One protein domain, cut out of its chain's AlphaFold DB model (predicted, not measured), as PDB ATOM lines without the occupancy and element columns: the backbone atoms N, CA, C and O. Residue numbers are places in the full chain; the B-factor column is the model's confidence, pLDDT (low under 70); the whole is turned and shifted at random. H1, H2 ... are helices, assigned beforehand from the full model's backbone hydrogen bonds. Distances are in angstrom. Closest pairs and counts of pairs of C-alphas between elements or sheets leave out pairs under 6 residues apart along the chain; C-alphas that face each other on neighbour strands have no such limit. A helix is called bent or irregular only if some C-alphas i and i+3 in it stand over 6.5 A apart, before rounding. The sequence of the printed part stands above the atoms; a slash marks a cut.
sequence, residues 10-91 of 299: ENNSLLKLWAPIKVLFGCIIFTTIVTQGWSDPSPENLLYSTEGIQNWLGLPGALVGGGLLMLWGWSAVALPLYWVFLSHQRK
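What this domain is: This is residues 10 to 91 of the 299 residues of the protein "FtsK_4TM domain-containing protein" of SAR324 cluster bacterium (UniProt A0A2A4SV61). Helix H1 and arm H2b lie side by side, running opposite ways, with arm H2a across the end of H1 and the loop of residues 35 to 57 beyond it. Residues 10 to 17 of H1 stick out at the other end. The printed part has 82 residues, with two named helices, H1 then H2, and no named strand; its class is all helix. It is loose, with a radius of gyration of the C-alphas of 15.0 A, and spans 50 by 24 by 16 A.

Where its parts are: H1, residues 10 to 34, begins at C-alpha (37.383, 26.532, -4.528) and is 37.5 A long. H2, residues 58 to 87, was assigned as one helix by its hydrogen bonds but is bent: C-alphas 71 and 74 are 9.6 A apart. Its arms are H2a, residues 58 to 71, 19.9 A, and H2b, residues 74 to 87, 21.9 A, ending at C-alpha (47.380, 8.995, -4.076).

How they stand to each other: H1 touches H2a with residues 29 to 34 alone, about perpendicular at 78 degrees; the closest C-alphas, of Ile 33 and Gly 65, are 4.3 A apart. H1 touches H2b at a shallow tilt of 14 degrees, opposite ways; the closest C-alphas, of Gly 26 and Pro 80, are 4.5 A apart. H2a and H2b, at 74 degrees, only just touch, with 3 pairs of C-alphas within 8 A, and only at the corner; the closest C-alphas are those of Leu 68 and Ala 76, 6.0 A apart. Each O i to N i+4 pair is within hydrogen-bond range in H2a, against 18 of 21 in H1 and 6 of 10 in H2b.

The domain as a whole: The C-alphas farthest apart, of Glu 10 and Thr 50, are 50.8 A apart. The printed part has no cut, and the link from H1 to H2 is long. The pLDDT is under 70 in residues 10 to 16, 47 to 50 and 84 to 91.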
ATOM      1  N   GLU A  10      37.809  27.305  -3.351       53.84
ATOM      2  CA  GLU A  10      37.383  26.532  -4.528       53.84
ATOM      3  C   GLU A  10      38.447  25.523  -5.007       53.84
ATOM      4  O   GLU A  10      38.135  24.397  -5.391       53.84
ATOM      5  N   ASN A  11      39.737  25.849  -4.867       57.22
ATOM      6  CA  ASN A  11      40.817  24.922  -5.220       57.22
ATOM      7  C   ASN A  11      40.900  23.703  -4.281       57.22
ATOM      8  O   ASN A  11      41.299  22.613  -4.698       57.22
ATOM      9  N   ASN A  12      40.486  23.847  -3.018       62.41
ATOM     10  CA  ASN A  12      40.554  22.766  -2.031       62.41
ATOM     11  C   ASN A  12      39.454  21.702  -2.208       62.41
ATOM     12  O   ASN A  12      39.666  20.549  -1.820       62.41
ATOM     13  N   SER A  13      38.299  22.048  -2.786       64.69
ATOM     14  CA  SER A  13      37.234  21.079  -3.093       64.69
ATOM     15  C   SER A  13      37.576  20.251  -4.334       64.69
ATOM     16  O   SER A  13      37.481  19.023  -4.291       64.69
ATOM     17  N   LEU A  14      38.091  20.890  -5.390       65.75
ATOM     18  CA  LEU A  14      38.572  20.214  -6.598       65.75
ATOM     19  C   LEU A  14      39.725  19.251  -6.288       65.75
ATOM     20  O   LEU A  14      39.665  18.079  -6.658       65.75
ATOM     21  N   LEU A  15      40.738  19.691  -5.531       66.25
ATOM     22  CA  LEU A  15      41.869  18.844  -5.118       66.25
ATOM     23  C   LEU A  15      41.444  17.636  -4.267       66.25
ATOM     24  O   LEU A  15      42.065  16.574  -4.362       66.25
ATOM     25  N   LYS A  16      40.376  17.760  -3.467       68.50
ATOM     26  CA  LYS A  16      39.800  16.629  -2.721       68.50
ATOM     27  C   LYS A  16      39.123  15.605  -3.636       68.50
ATOM     28  O   LYS A  16      39.159  14.423  -3.307       68.50
ATOM     29  N   LEU A  17      38.561  16.027  -4.770       76.00
ATOM     30  CA  LEU A  17      37.914  15.137  -5.742       76.00
ATOM     31  C   LEU A  17      38.925  14.340  -6.589       76.00
ATOM     32  O   LEU A  17      38.637  13.229  -7.025       76.00
ATOM     33  N   TRP A  18      40.137  14.862  -6.779       75.19
ATOM     34  CA  TRP A  18      41.181  14.186  -7.560       75.19
ATOM     35  C   TRP A  18      41.697  12.894  -6.921       75.19
ATOM     36  O   TRP A  18      42.100  11.975  -7.633       75.19
ATOM     37  N   ALA A  19      41.701  12.802  -5.590       71.62
ATOM     38  CA  ALA A  19      42.148  11.603  -4.886       71.62
ATOM     39  C   ALA A  19      41.273  10.364  -5.190       71.62
ATOM     40  O   ALA A  19      41.831   9.369  -5.655       71.62
ATOM     41  N   PRO A  20      39.934  10.392  -5.018       75.38
ATOM     42  CA  PRO A  20      39.090   9.244  -5.350       75.38
ATOM     43  C   PRO A  20      39.089   8.923  -6.850       75.38
ATOM     44  O   PRO A  20      39.064   7.747  -7.197       75.38
ATOM     45  N   ILE A  21      39.204   9.921  -7.736       78.62
ATOM     46  CA  ILE A  21      39.328   9.685  -9.188       78.62
ATOM     47  C   ILE A  21      40.594   8.879  -9.506       78.62
ATOM     48  O   ILE A  21      40.538   7.916 -10.265       78.62
ATOM     49  N   LYS A  22      41.737   9.227  -8.899       76.75
ATOM     50  CA  LYS A  22      42.994   8.481  -9.083       76.75
ATOM     51  C   LYS A  22      42.890   7.041  -8.589       76.75
ATOM     52  O   LYS A  22      43.417   6.148  -9.244       76.75
ATOM     53  N   VAL A  23      42.222   6.823  -7.455       78.25
ATOM     54  CA  VAL A  23      41.983   5.474  -6.920       78.25
ATOM     55  C   VAL A  23      41.079   4.681  -7.859       78.25
ATOM     56  O   VAL A  23      41.418   3.553  -8.197       78.25
ATOM     57  N   LEU A  24      39.987   5.280  -8.341       79.62
ATOM     58  CA  LEU A  24      39.079   4.646  -9.297       79.62
ATOM     59  C   LEU A  24      39.815   4.244 -10.580       79.62
ATOM     60  O   LEU A  24      39.678   3.113 -11.032       79.62
ATOM     61  N   PHE A  25      40.645   5.137 -11.122       82.62
ATOM     62  CA  PHE A  25      41.451   4.855 -12.308       82.62
ATOM     63  C   PHE A  25      42.463   3.725 -12.063       82.62
ATOM     64  O   PHE A  25      42.620   2.840 -12.899       82.62
ATOM     65  N   GLY A  26      43.096   3.699 -10.884       83.25
ATOM     66  CA  GLY A  26      43.958   2.593 -10.464       83.25
ATOM     67  C   GLY A  26      43.209   1.258 -10.385       83.25
ATOM     68  O   GLY A  26      43.691   0.260 -10.910       83.25
ATOM     69  N   CYS A  27      42.009   1.238  -9.800       82.94
ATOM     70  CA  CYS A  27      41.170   0.037  -9.737       82.94
ATOM     71  C   CYS A  27      40.715  -0.433 -11.125       82.94
ATOM     72  O   CYS A  27      40.684  -1.636 -11.378       82.94
ATOM     73  N   ILE A  28      40.396   0.501 -12.026       85.31
ATOM     74  CA  ILE A  28      40.056   0.221 -13.426       85.31
ATOM     75  C   ILE A  28      41.224  -0.494 -14.112       85.31
ATOM     76  O   ILE A  28      41.036  -1.598 -14.614       85.31
ATOM     77  N   ILE A  29      42.437   0.065 -14.040       86.75
ATOM     78  CA  ILE A  29      43.643  -0.547 -14.626       86.75
ATOM     79  C   ILE A  29      43.942  -1.914 -13.996       86.75
ATOM     80  O   ILE A  29      44.283  -2.870 -14.689       86.75
ATOM     81  N   PHE A  30      43.814  -2.030 -12.673       87.62
ATOM     82  CA  PHE A  30      44.004  -3.304 -11.986       87.62
ATOM     83  C   PHE A  30      43.033  -4.364 -12.510       87.62
ATOM     84  O   PHE A  30      43.448  -5.473 -12.836       87.62
ATOM     85  N   THR A  31      41.758  -3.999 -12.650       85.50
ATOM     86  CA  THR A  31      40.724  -4.895 -13.173       85.50
ATOM     87  C   THR A  31      41.066  -5.322 -14.595       85.50
ATOM     88  O   THR A  31      41.070  -6.515 -14.856       85.50
ATOM     89  N   THR A  32      41.463  -4.396 -15.476       89.31
ATOM     90  CA  THR A  32      41.809  -4.747 -16.864       89.31
ATOM     91  C   THR A  32      42.973  -5.719 -16.967       89.31
ATOM     92  O   THR A  32      42.967  -6.550 -17.862       89.31
ATOM     93  N   ILE A  33      43.961  -5.631 -16.072       87.62
ATOM     94  CA  ILE A  33      45.095  -6.564 -16.057       87.62
ATOM     95  C   ILE A  33      44.642  -7.943 -15.560       87.62
ATOM     96  O   ILE A  33      44.975  -8.957 -16.161       87.62
ATOM     97  N   VAL A  34      43.878  -7.990 -14.464       87.88
ATOM     98  CA  VAL A  34      43.467  -9.252 -13.825       87.88
ATOM     99  C   VAL A  34      42.419 -10.004 -14.645       87.88
ATOM    100  O   VAL A  34      42.392 -11.230 -14.616       87.88
ATOM    101  N   THR A  35      41.563  -9.292 -15.381       87.50
ATOM    102  CA  THR A  35      40.538  -9.898 -16.243       87.50
ATOM    103  C   THR A  35      41.033 -10.165 -17.661       87.50
ATOM    104  O   THR A  35      40.216 -10.517 -18.505       87.50
ATOM    105  N   GLN A  36      42.319  -9.947 -17.954       86.31
ATOM    106  CA  GLN A  36      42.865 -10.213 -19.281       86.31
ATOM    107  C   GLN A  36      42.871 -11.725 -19.548       86.31
ATOM    108  O   GLN A  36      43.592 -12.482 -18.893       86.31
ATOM    109  N   GLY A  37      42.086 -12.155 -20.528       83.25
ATOM    110  CA  GLY A  37      42.123 -13.507 -21.072       83.25
ATOM    111  C   GLY A  37      43.331 -13.728 -21.982       83.25
ATOM    112  O   GLY A  37      43.894 -12.789 -22.543       83.25
ATOM    113  N   TRP A  38      43.726 -14.986 -22.179       77.88
ATOM    114  CA  TRP A  38      44.791 -15.338 -23.135       77.88
ATOM    115  C   TRP A  38      44.418 -15.005 -24.584       77.88
ATOM    116  O   TRP A  38      45.287 -14.710 -25.398       77.88
ATOM    117  N   SER A  39      43.119 -15.035 -24.877       80.75
ATOM    118  CA  SER A  39      42.538 -14.758 -26.189       80.75
ATOM    119  C   SER A  39      42.167 -13.280 -26.382       80.75
ATOM    120  O   SER A  39      41.627 -12.919 -27.428       80.75
ATOM    121  N   ASP A  40      42.407 -12.431 -25.375       84.12
ATOM    122  CA  ASP A  40      42.064 -11.013 -25.447       84.12
ATOM    123  C   ASP A  40      43.050 -10.242 -26.332       84.12
ATOM    124  O   ASP A  40      44.258 -10.506 -26.306       84.12
ATOM    125  N   PRO A  41      42.565  -9.234 -27.080       81.19
ATOM    126  CA  PRO A  41      43.413  -8.458 -27.963       81.19
ATOM    127  C   PRO A  41      44.482  -7.688 -27.182       81.19
ATOM    128  O   PRO A  41      44.228  -7.117 -26.119       81.19
ATOM    129  N   SER A  42      45.676  -7.633 -27.759       84.00
ATOM    130  CA  SER A  42      46.817  -6.846 -27.288       84.00
ATOM    131  C   SER A  42      47.371  -6.001 -28.445       84.00
ATOM    132  O   SER A  42      46.999  -6.230 -29.597       84.00
ATOM    133  N   PRO A  43      48.254  -5.019 -28.194       82.19
ATOM    134  CA  PRO A  43      48.840  -4.212 -29.267       82.19
ATOM    135  C   PRO A  43      49.565  -5.030 -30.350       82.19
ATOM    136  O   PRO A  43      49.590  -4.612 -31.503       82.19
ATOM    137  N   GLU A  44      50.125  -6.191 -29.994       77.44
ATOM    138  CA  GLU A  44      50.782  -7.114 -30.932       77.44
ATOM    139  C   GLU A  44      49.810  -8.111 -31.573       77.44
ATOM    140  O   GLU A  44      50.037  -8.564 -32.693       77.44
ATOM    141  N   ASN A  45      48.704  -8.425 -30.895       76.44
ATOM    142  CA  ASN A  45      47.672  -9.321 -31.396       76.44
ATOM    143  C   ASN A  45      46.303  -8.633 -31.368       76.44
ATOM    144  O   ASN A  45      45.522  -8.797 -30.432       76.44
ATOM    145  N   LEU A  46      46.028  -7.842 -32.406       76.38
ATOM    146  CA  LEU A  46      44.755  -7.134 -32.594       76.38
ATOM    147  C   LEU A  46      43.627  -8.044 -33.109       76.38
ATOM    148  O   LEU A  46      42.486  -7.593 -33.232       76.38
ATOM    149  N   LEU A  47      43.935  -9.300 -33.444       67.44
ATOM    150  CA  LEU A  47      42.938 -10.253 -33.915       67.44
ATOM    151  C   LEU A  47      42.041 -10.659 -32.750       67.44
ATOM    152  O   LEU A  47      42.479 -11.231 -31.755       67.44
ATOM    153  N   TYR A  48      40.759 -10.355 -32.901       63.41
ATOM    154  CA  TYR A  48      39.729 -10.806 -31.986       63.41
ATOM    155  C   TYR A  48      39.574 -12.317 -32.081       63.41
ATOM    156  O   TYR A  48      39.378 -12.855 -33.174       63.41
ATOM    157  N   SER A  49      39.614 -12.995 -30.936       63.72
ATOM    158  CA  SER A  49      39.282 -14.411 -30.901       63.72
ATOM    159  C   SER A  49      37.798 -14.630 -31.205       63.72
ATOM    160  O   SER A  49      36.942 -13.793 -30.905       63.72
ATOM    161  N   THR A  50      37.481 -15.799 -31.755       64.00
ATOM    162  CA  THR A  50      36.101 -16.263 -31.943       64.00
ATOM    163  C   THR A  50      35.348 -16.443 -30.622       64.00
ATOM    164  O   THR A  50      34.123 -16.476 -30.628       64.00
ATOM    165  N   GLU A  51      36.063 -16.540 -29.496       70.50
ATOM    166  CA  GLU A  51      35.497 -16.660 -28.145       70.50
ATOM    167  C   GLU A  51      35.070 -15.301 -27.555       70.50
ATOM    168  O   GLU A  51      34.449 -15.255 -26.493       70.50
ATOM    169  N   GLY A  52      35.351 -14.194 -28.253       74.75
ATOM    170  CA  GLY A  52      35.030 -12.836 -27.813       74.75
ATOM    171  C   GLY A  52      36.078 -12.227 -26.875       74.75
ATOM    172  O   GLY A  52      37.142 -12.801 -26.649       74.75
ATOM    173  N   ILE A  53      35.785 -11.025 -26.361       80.12
ATOM    174  CA  ILE A  53      36.610 -10.347 -25.348       80.12
ATOM    175  C   ILE A  53      36.169 -10.817 -23.962       80.12
ATOM    176  O   ILE A  53      35.014 -10.620 -23.579       80.12
ATOM    177  N   GLN A  54      37.099 -11.383 -23.203       81.75
ATOM    178  CA  GLN A  54      36.917 -11.805 -21.815       81.75
ATOM    179  C   GLN A  54      37.130 -10.647 -20.828       81.75
ATOM    180  O   GLN A  54      36.560 -10.654 -19.733       81.75
ATOM    181  N   ASN A  55      37.899  -9.625 -21.220       86.94
ATOM    182  CA  ASN A  55      38.115  -8.433 -20.410       86.94
ATOM    183  C   ASN A  55      36.799  -7.732 -20.036       86.94
ATOM    184  O   ASN A  55      35.995  -7.362 -20.897       86.94
ATOM    185  N   TRP A  56      36.610  -7.456 -18.744       83.31
ATOM    186  CA  TRP A  56      35.365  -6.879 -18.228       83.31
ATOM    187  C   TRP A  56      35.094  -5.455 -18.716       83.31
ATOM    188  O   TRP A  56      33.945  -5.018 -18.718       83.31
ATOM    189  N   LEU A  57      36.133  -4.722 -19.125       85.56
ATOM    190  CA  LEU A  57      35.992  -3.369 -19.670       85.56
ATOM    191  C   LEU A  57      35.970  -3.346 -21.206       85.56
ATOM    192  O   LEU A  57      36.118  -2.281 -21.811       85.56
ATOM    193  N   GLY A  58      35.782  -4.505 -21.840       86.12
ATOM    194  CA  GLY A  58      35.721  -4.643 -23.291       86.12
ATOM    195  C   GLY A  58      37.048  -4.308 -23.971       86.12
ATOM    196  O   GLY A  58      38.122  -4.459 -23.391       86.12
ATOM    197  N   LEU A  59      36.979  -3.837 -25.221       86.00
ATOM    198  CA  LEU A  59      38.161  -3.627 -26.066       86.00
ATOM    199  C   LEU A  59      39.183  -2.642 -25.476       86.00
ATOM    200  O   LEU A  59      40.371  -2.964 -25.482       86.00
ATOM    201  N   PRO A  60      38.788  -1.457 -24.966       86.94
ATOM    202  CA  PRO A  60      39.760  -0.517 -24.414       86.94
ATOM    203  C   PRO A  60      40.490  -1.108 -23.208       86.94
ATOM    204  O   PRO A  60      41.694  -0.917 -23.058       86.94
ATOM    205  N   GLY A  61      39.767  -1.862 -22.374       86.06
ATOM    206  CA  GLY A  61      40.349  -2.579 -21.249       86.06
ATOM    207  C   GLY A  61      41.319  -3.662 -21.686       86.06
ATOM    208  O   GLY A  61      42.431  -3.710 -21.173       86.06
ATOM    209  N   ALA A  62      40.927  -4.467 -22.674       87.06
ATOM    210  CA  ALA A  62      41.757  -5.529 -23.227       87.06
ATOM    211  C   ALA A  62      43.066  -4.995 -23.831       87.06
ATOM    212  O   ALA A  62      44.136  -5.522 -23.548       87.06
ATOM    213  N   LEU A  63      43.008  -3.897 -24.591       89.06
ATOM    214  CA  LEU A  63      44.198  -3.278 -25.183       89.06
ATOM    215  C   LEU A  63      45.141  -2.695 -24.129       89.06
ATOM    216  O   LEU A  63      46.357  -2.865 -24.228       89.06
ATOM    217  N   VAL A  64      44.597  -2.011 -23.118       90.00
ATOM    218  CA  VAL A  64      45.402  -1.430 -22.035       90.00
ATOM    219  C   VAL A  64      45.991  -2.529 -21.153       90.00
ATOM    220  O   VAL A  64      47.193  -2.519 -20.897       90.00
ATOM    221  N   GLY A  65      45.176  -3.489 -20.713       88.00
ATOM    222  CA  GLY A  65      45.600  -4.626 -19.895       88.00
ATOM    223  C   GLY A  65      46.626  -5.495 -20.618       88.00
ATOM    224  O   GLY A  65      47.711  -5.730 -20.089       88.00
ATOM    225  N   GLY A  66      46.326  -5.883 -21.858       88.81
ATOM    226  CA  GLY A  66      47.215  -6.649 -22.727       88.81
ATOM    227  C   GLY A  66      48.523  -5.921 -23.022       88.81
ATOM    228  O   GLY A  66      49.586  -6.517 -22.904       88.81
ATOM    229  N   GLY A  67      48.481  -4.618 -23.318       89.44
ATOM    230  CA  GLY A  67      49.691  -3.816 -23.527       89.44
ATOM    231  C   GLY A  67      50.558  -3.693 -22.271       89.44
ATOM    232  O   GLY A  67      51.782  -3.803 -22.344       89.44
ATOM    233  N   LEU A  68      49.941  -3.518 -21.099       90.81
ATOM    234  CA  LEU A  68      50.656  -3.475 -19.821       90.81
ATOM    235  C   LEU A  68      51.311  -4.825 -19.490       90.81
ATOM    236  O   LEU A  68      52.476  -4.847 -19.092       90.81
ATOM    237  N   LEU A  69      50.593  -5.935 -19.684       90.25
ATOM    238  CA  LEU A  69      51.113  -7.294 -19.487       90.25
ATOM    239  C   LEU A  69      52.206  -7.651 -20.498       90.25
ATOM    240  O   LEU A  69      53.178  -8.303 -20.146       90.25
ATOM    241  N   MET A  70      52.098  -7.195 -21.738       90.31
ATOM    242  CA  MET A  70      53.130  -7.404 -22.752       90.31
ATOM    243  C   MET A  70      54.435  -6.689 -22.377       90.31
ATOM    244  O   MET A  70      55.514  -7.276 -22.423       90.31
ATOM    245  N   LEU A  71      54.349  -5.428 -21.945       90.75
ATOM    246  CA  LEU A  71      55.529  -4.630 -21.611       90.75
ATOM    247  C   LEU A  71      56.170  -5.040 -20.280       90.75
ATOM    248  O   LEU A  71      57.393  -5.156 -20.210       90.75
ATOM    249  N   TRP A  72      55.362  -5.256 -19.239       91.12
ATOM    250  CA  TRP A  72      55.833  -5.455 -17.862       91.12
ATOM    251  C   TRP A  72      55.467  -6.820 -17.260       91.12
ATOM    252  O   TRP A  72      55.838  -7.101 -16.120       91.12
ATOM    253  N   GLY A  73      54.752  -7.689 -17.971       91.00
ATOM    254  CA  GLY A  73      54.295  -8.973 -17.435       91.00
ATOM    255  C   GLY A  73      53.366  -8.797 -16.237       91.00
ATOM    256  O   GLY A  73      52.783  -7.735 -16.013       91.00
ATOM    257  N   TRP A  74      53.281  -9.823 -15.393       90.12
ATOM    258  CA  TRP A  74      52.531  -9.774 -14.136       90.12
ATOM    259  C   TRP A  74      53.046  -8.723 -13.149       90.12
ATOM    260  O   TRP A  74      52.289  -8.270 -12.286       90.12
ATOM    261  N   SER A  75      54.286  -8.252 -13.296       87.94
ATOM    262  CA  SER A  75      54.773  -7.110 -12.519       87.94
ATOM    263  C   SER A  75      53.966  -5.824 -12.782       87.94
ATOM    264  O   SER A  75      53.936  -4.937 -11.924       87.94
ATOM    265  N   ALA A  76      53.254  -5.733 -13.915       87.81
ATOM    266  CA  ALA A  76      52.353  -4.628 -14.232       87.81
ATOM    267  C   ALA A  76      51.270  -4.433 -13.165       87.81
ATOM    268  O   ALA A  76      50.827  -3.310 -12.953       87.81
ATOM    269  N   VAL A  77      50.883  -5.486 -12.437       86.12
ATOM    270  CA  VAL A  77      49.916  -5.404 -11.330       86.12
ATOM    271  C   VAL A  77      50.406  -4.473 -10.215       86.12
ATOM    272  O   VAL A  77      49.601  -3.829  -9.536       86.12
ATOM    273  N   ALA A  78      51.723  -4.322 -10.052       82.00
ATOM    274  CA  ALA A  78      52.280  -3.393  -9.083       82.00
ATOM    275  C   ALA A  78      52.033  -1.919  -9.462       82.00
ATOM    276  O   ALA A  78      51.950  -1.096  -8.556       82.00
ATOM    277  N   LEU A  79      51.836  -1.565 -10.743       79.56
ATOM    278  CA  LEU A  79      51.570  -0.181 -11.182       79.56
ATOM    279  C   LEU A  79      50.298   0.414 -10.558       79.56
ATOM    280  O   LEU A  79      50.400   1.457  -9.904       79.56
ATOM    281  N   PRO A  80      49.107  -0.196 -10.719       79.19
ATOM    282  CA  PRO A  80      47.884   0.349 -10.146       79.19
ATOM    283  C   PRO A  80      47.913   0.333  -8.617       79.19
ATOM    284  O   PRO A  80      47.493   1.310  -7.998       79.19
ATOM    285  N   LEU A  81      48.483  -0.709  -7.998       75.06
ATOM    286  CA  LEU A  81      48.717  -0.746  -6.549       75.06
ATOM    287  C   LEU A  81      49.550   0.462  -6.113       75.06
ATOM    288  O   LEU A  81      49.159   1.214  -5.220       75.06
ATOM    289  N   TYR A  82      50.666   0.695  -6.792       71.88
ATOM    290  CA  TYR A  82      51.572   1.786  -6.486       71.88
ATOM    291  C   TYR A  82      50.923   3.159  -6.679       71.88
ATOM    292  O   TYR A  82      51.106   4.048  -5.847       71.88
ATOM    293  N   TRP A  83      50.088   3.314  -7.709       70.44
ATOM    294  CA  TRP A  83      49.298   4.521  -7.952       70.44
ATOM    295  C   TRP A  83      48.281   4.801  -6.836       70.44
ATOM    296  O   TRP A  83      48.133   5.943  -6.388       70.44
ATOM    297  N   VAL A  84      47.611   3.757  -6.338       68.56
ATOM    298  CA  VAL A  84      46.694   3.861  -5.194       68.56
ATOM    299  C   VAL A  84      47.456   4.308  -3.941       68.56
ATOM    300  O   VAL A  84      47.004   5.229  -3.259       68.56
ATOM    301  N   PHE A  85      48.645   3.762  -3.673       68.38
ATOM    302  CA  PHE A  85      49.461   4.175  -2.520       68.38
ATOM    303  C   PHE A  85      49.984   5.614  -2.635       68.38
ATOM    304  O   PHE A  85      49.924   6.384  -1.674       68.38
ATOM    305  N   LEU A  86      50.433   6.003  -3.827       64.50
ATOM    306  CA  LEU A  86      50.848   7.362  -4.180       64.50
ATOM    307  C   LEU A  86      49.766   8.404  -3.915       64.50
ATOM    308  O   LEU A  86      50.058   9.490  -3.417       64.50
ATOM    309  N   SER A  87      48.512   8.078  -4.245       63.75
ATOM    310  CA  SER A  87      47.380   8.995  -4.076       63.75
ATOM    311  C   SER A  87      47.166   9.415  -2.616       63.75
ATOM    312  O   SER A  87      46.616  10.485  -2.353       63.75
ATOM    313  N   HIS A  88      47.658   8.611  -1.669       63.78
ATOM    314  CA  HIS A  88      47.588   8.883  -0.239       63.78
ATOM    315  C   HIS A  88      48.739   9.770   0.272       63.78
ATOM    316  O   HIS A  88      48.642  10.343   1.361       63.78
ATOM    317  N   GLN A  89      49.823   9.928  -0.496       64.12
ATOM    318  CA  GLN A  89      50.954  10.766  -0.104       64.12
ATOM    319  C   GLN A  89      50.718  12.231  -0.492       64.12
ATOM    320  O   GLN A  89      50.662  12.615  -1.657       64.12
ATOM    321  N   ARG A  90      50.570  13.084   0.523       54.28
ATOM    322  CA  ARG A  90      49.888  14.380   0.391       54.28
ATOM    323  C   ARG A  90      50.720  15.556  -0.153       54.28
ATOM    324  O   ARG A  90      50.203  16.666  -0.119       54.28
ATOM    325  N   LYS A  91      51.989  15.410  -0.565       56.91
ATOM    326  CA  LYS A  91      52.879  16.595  -0.708       56.91
ATOM    327  C   LYS A  91      54.029  16.500  -1.723       56.91
ATOM    328  O   LYS A  91      55.155  16.833  -1.367       56.91
TER     329      LYS A  91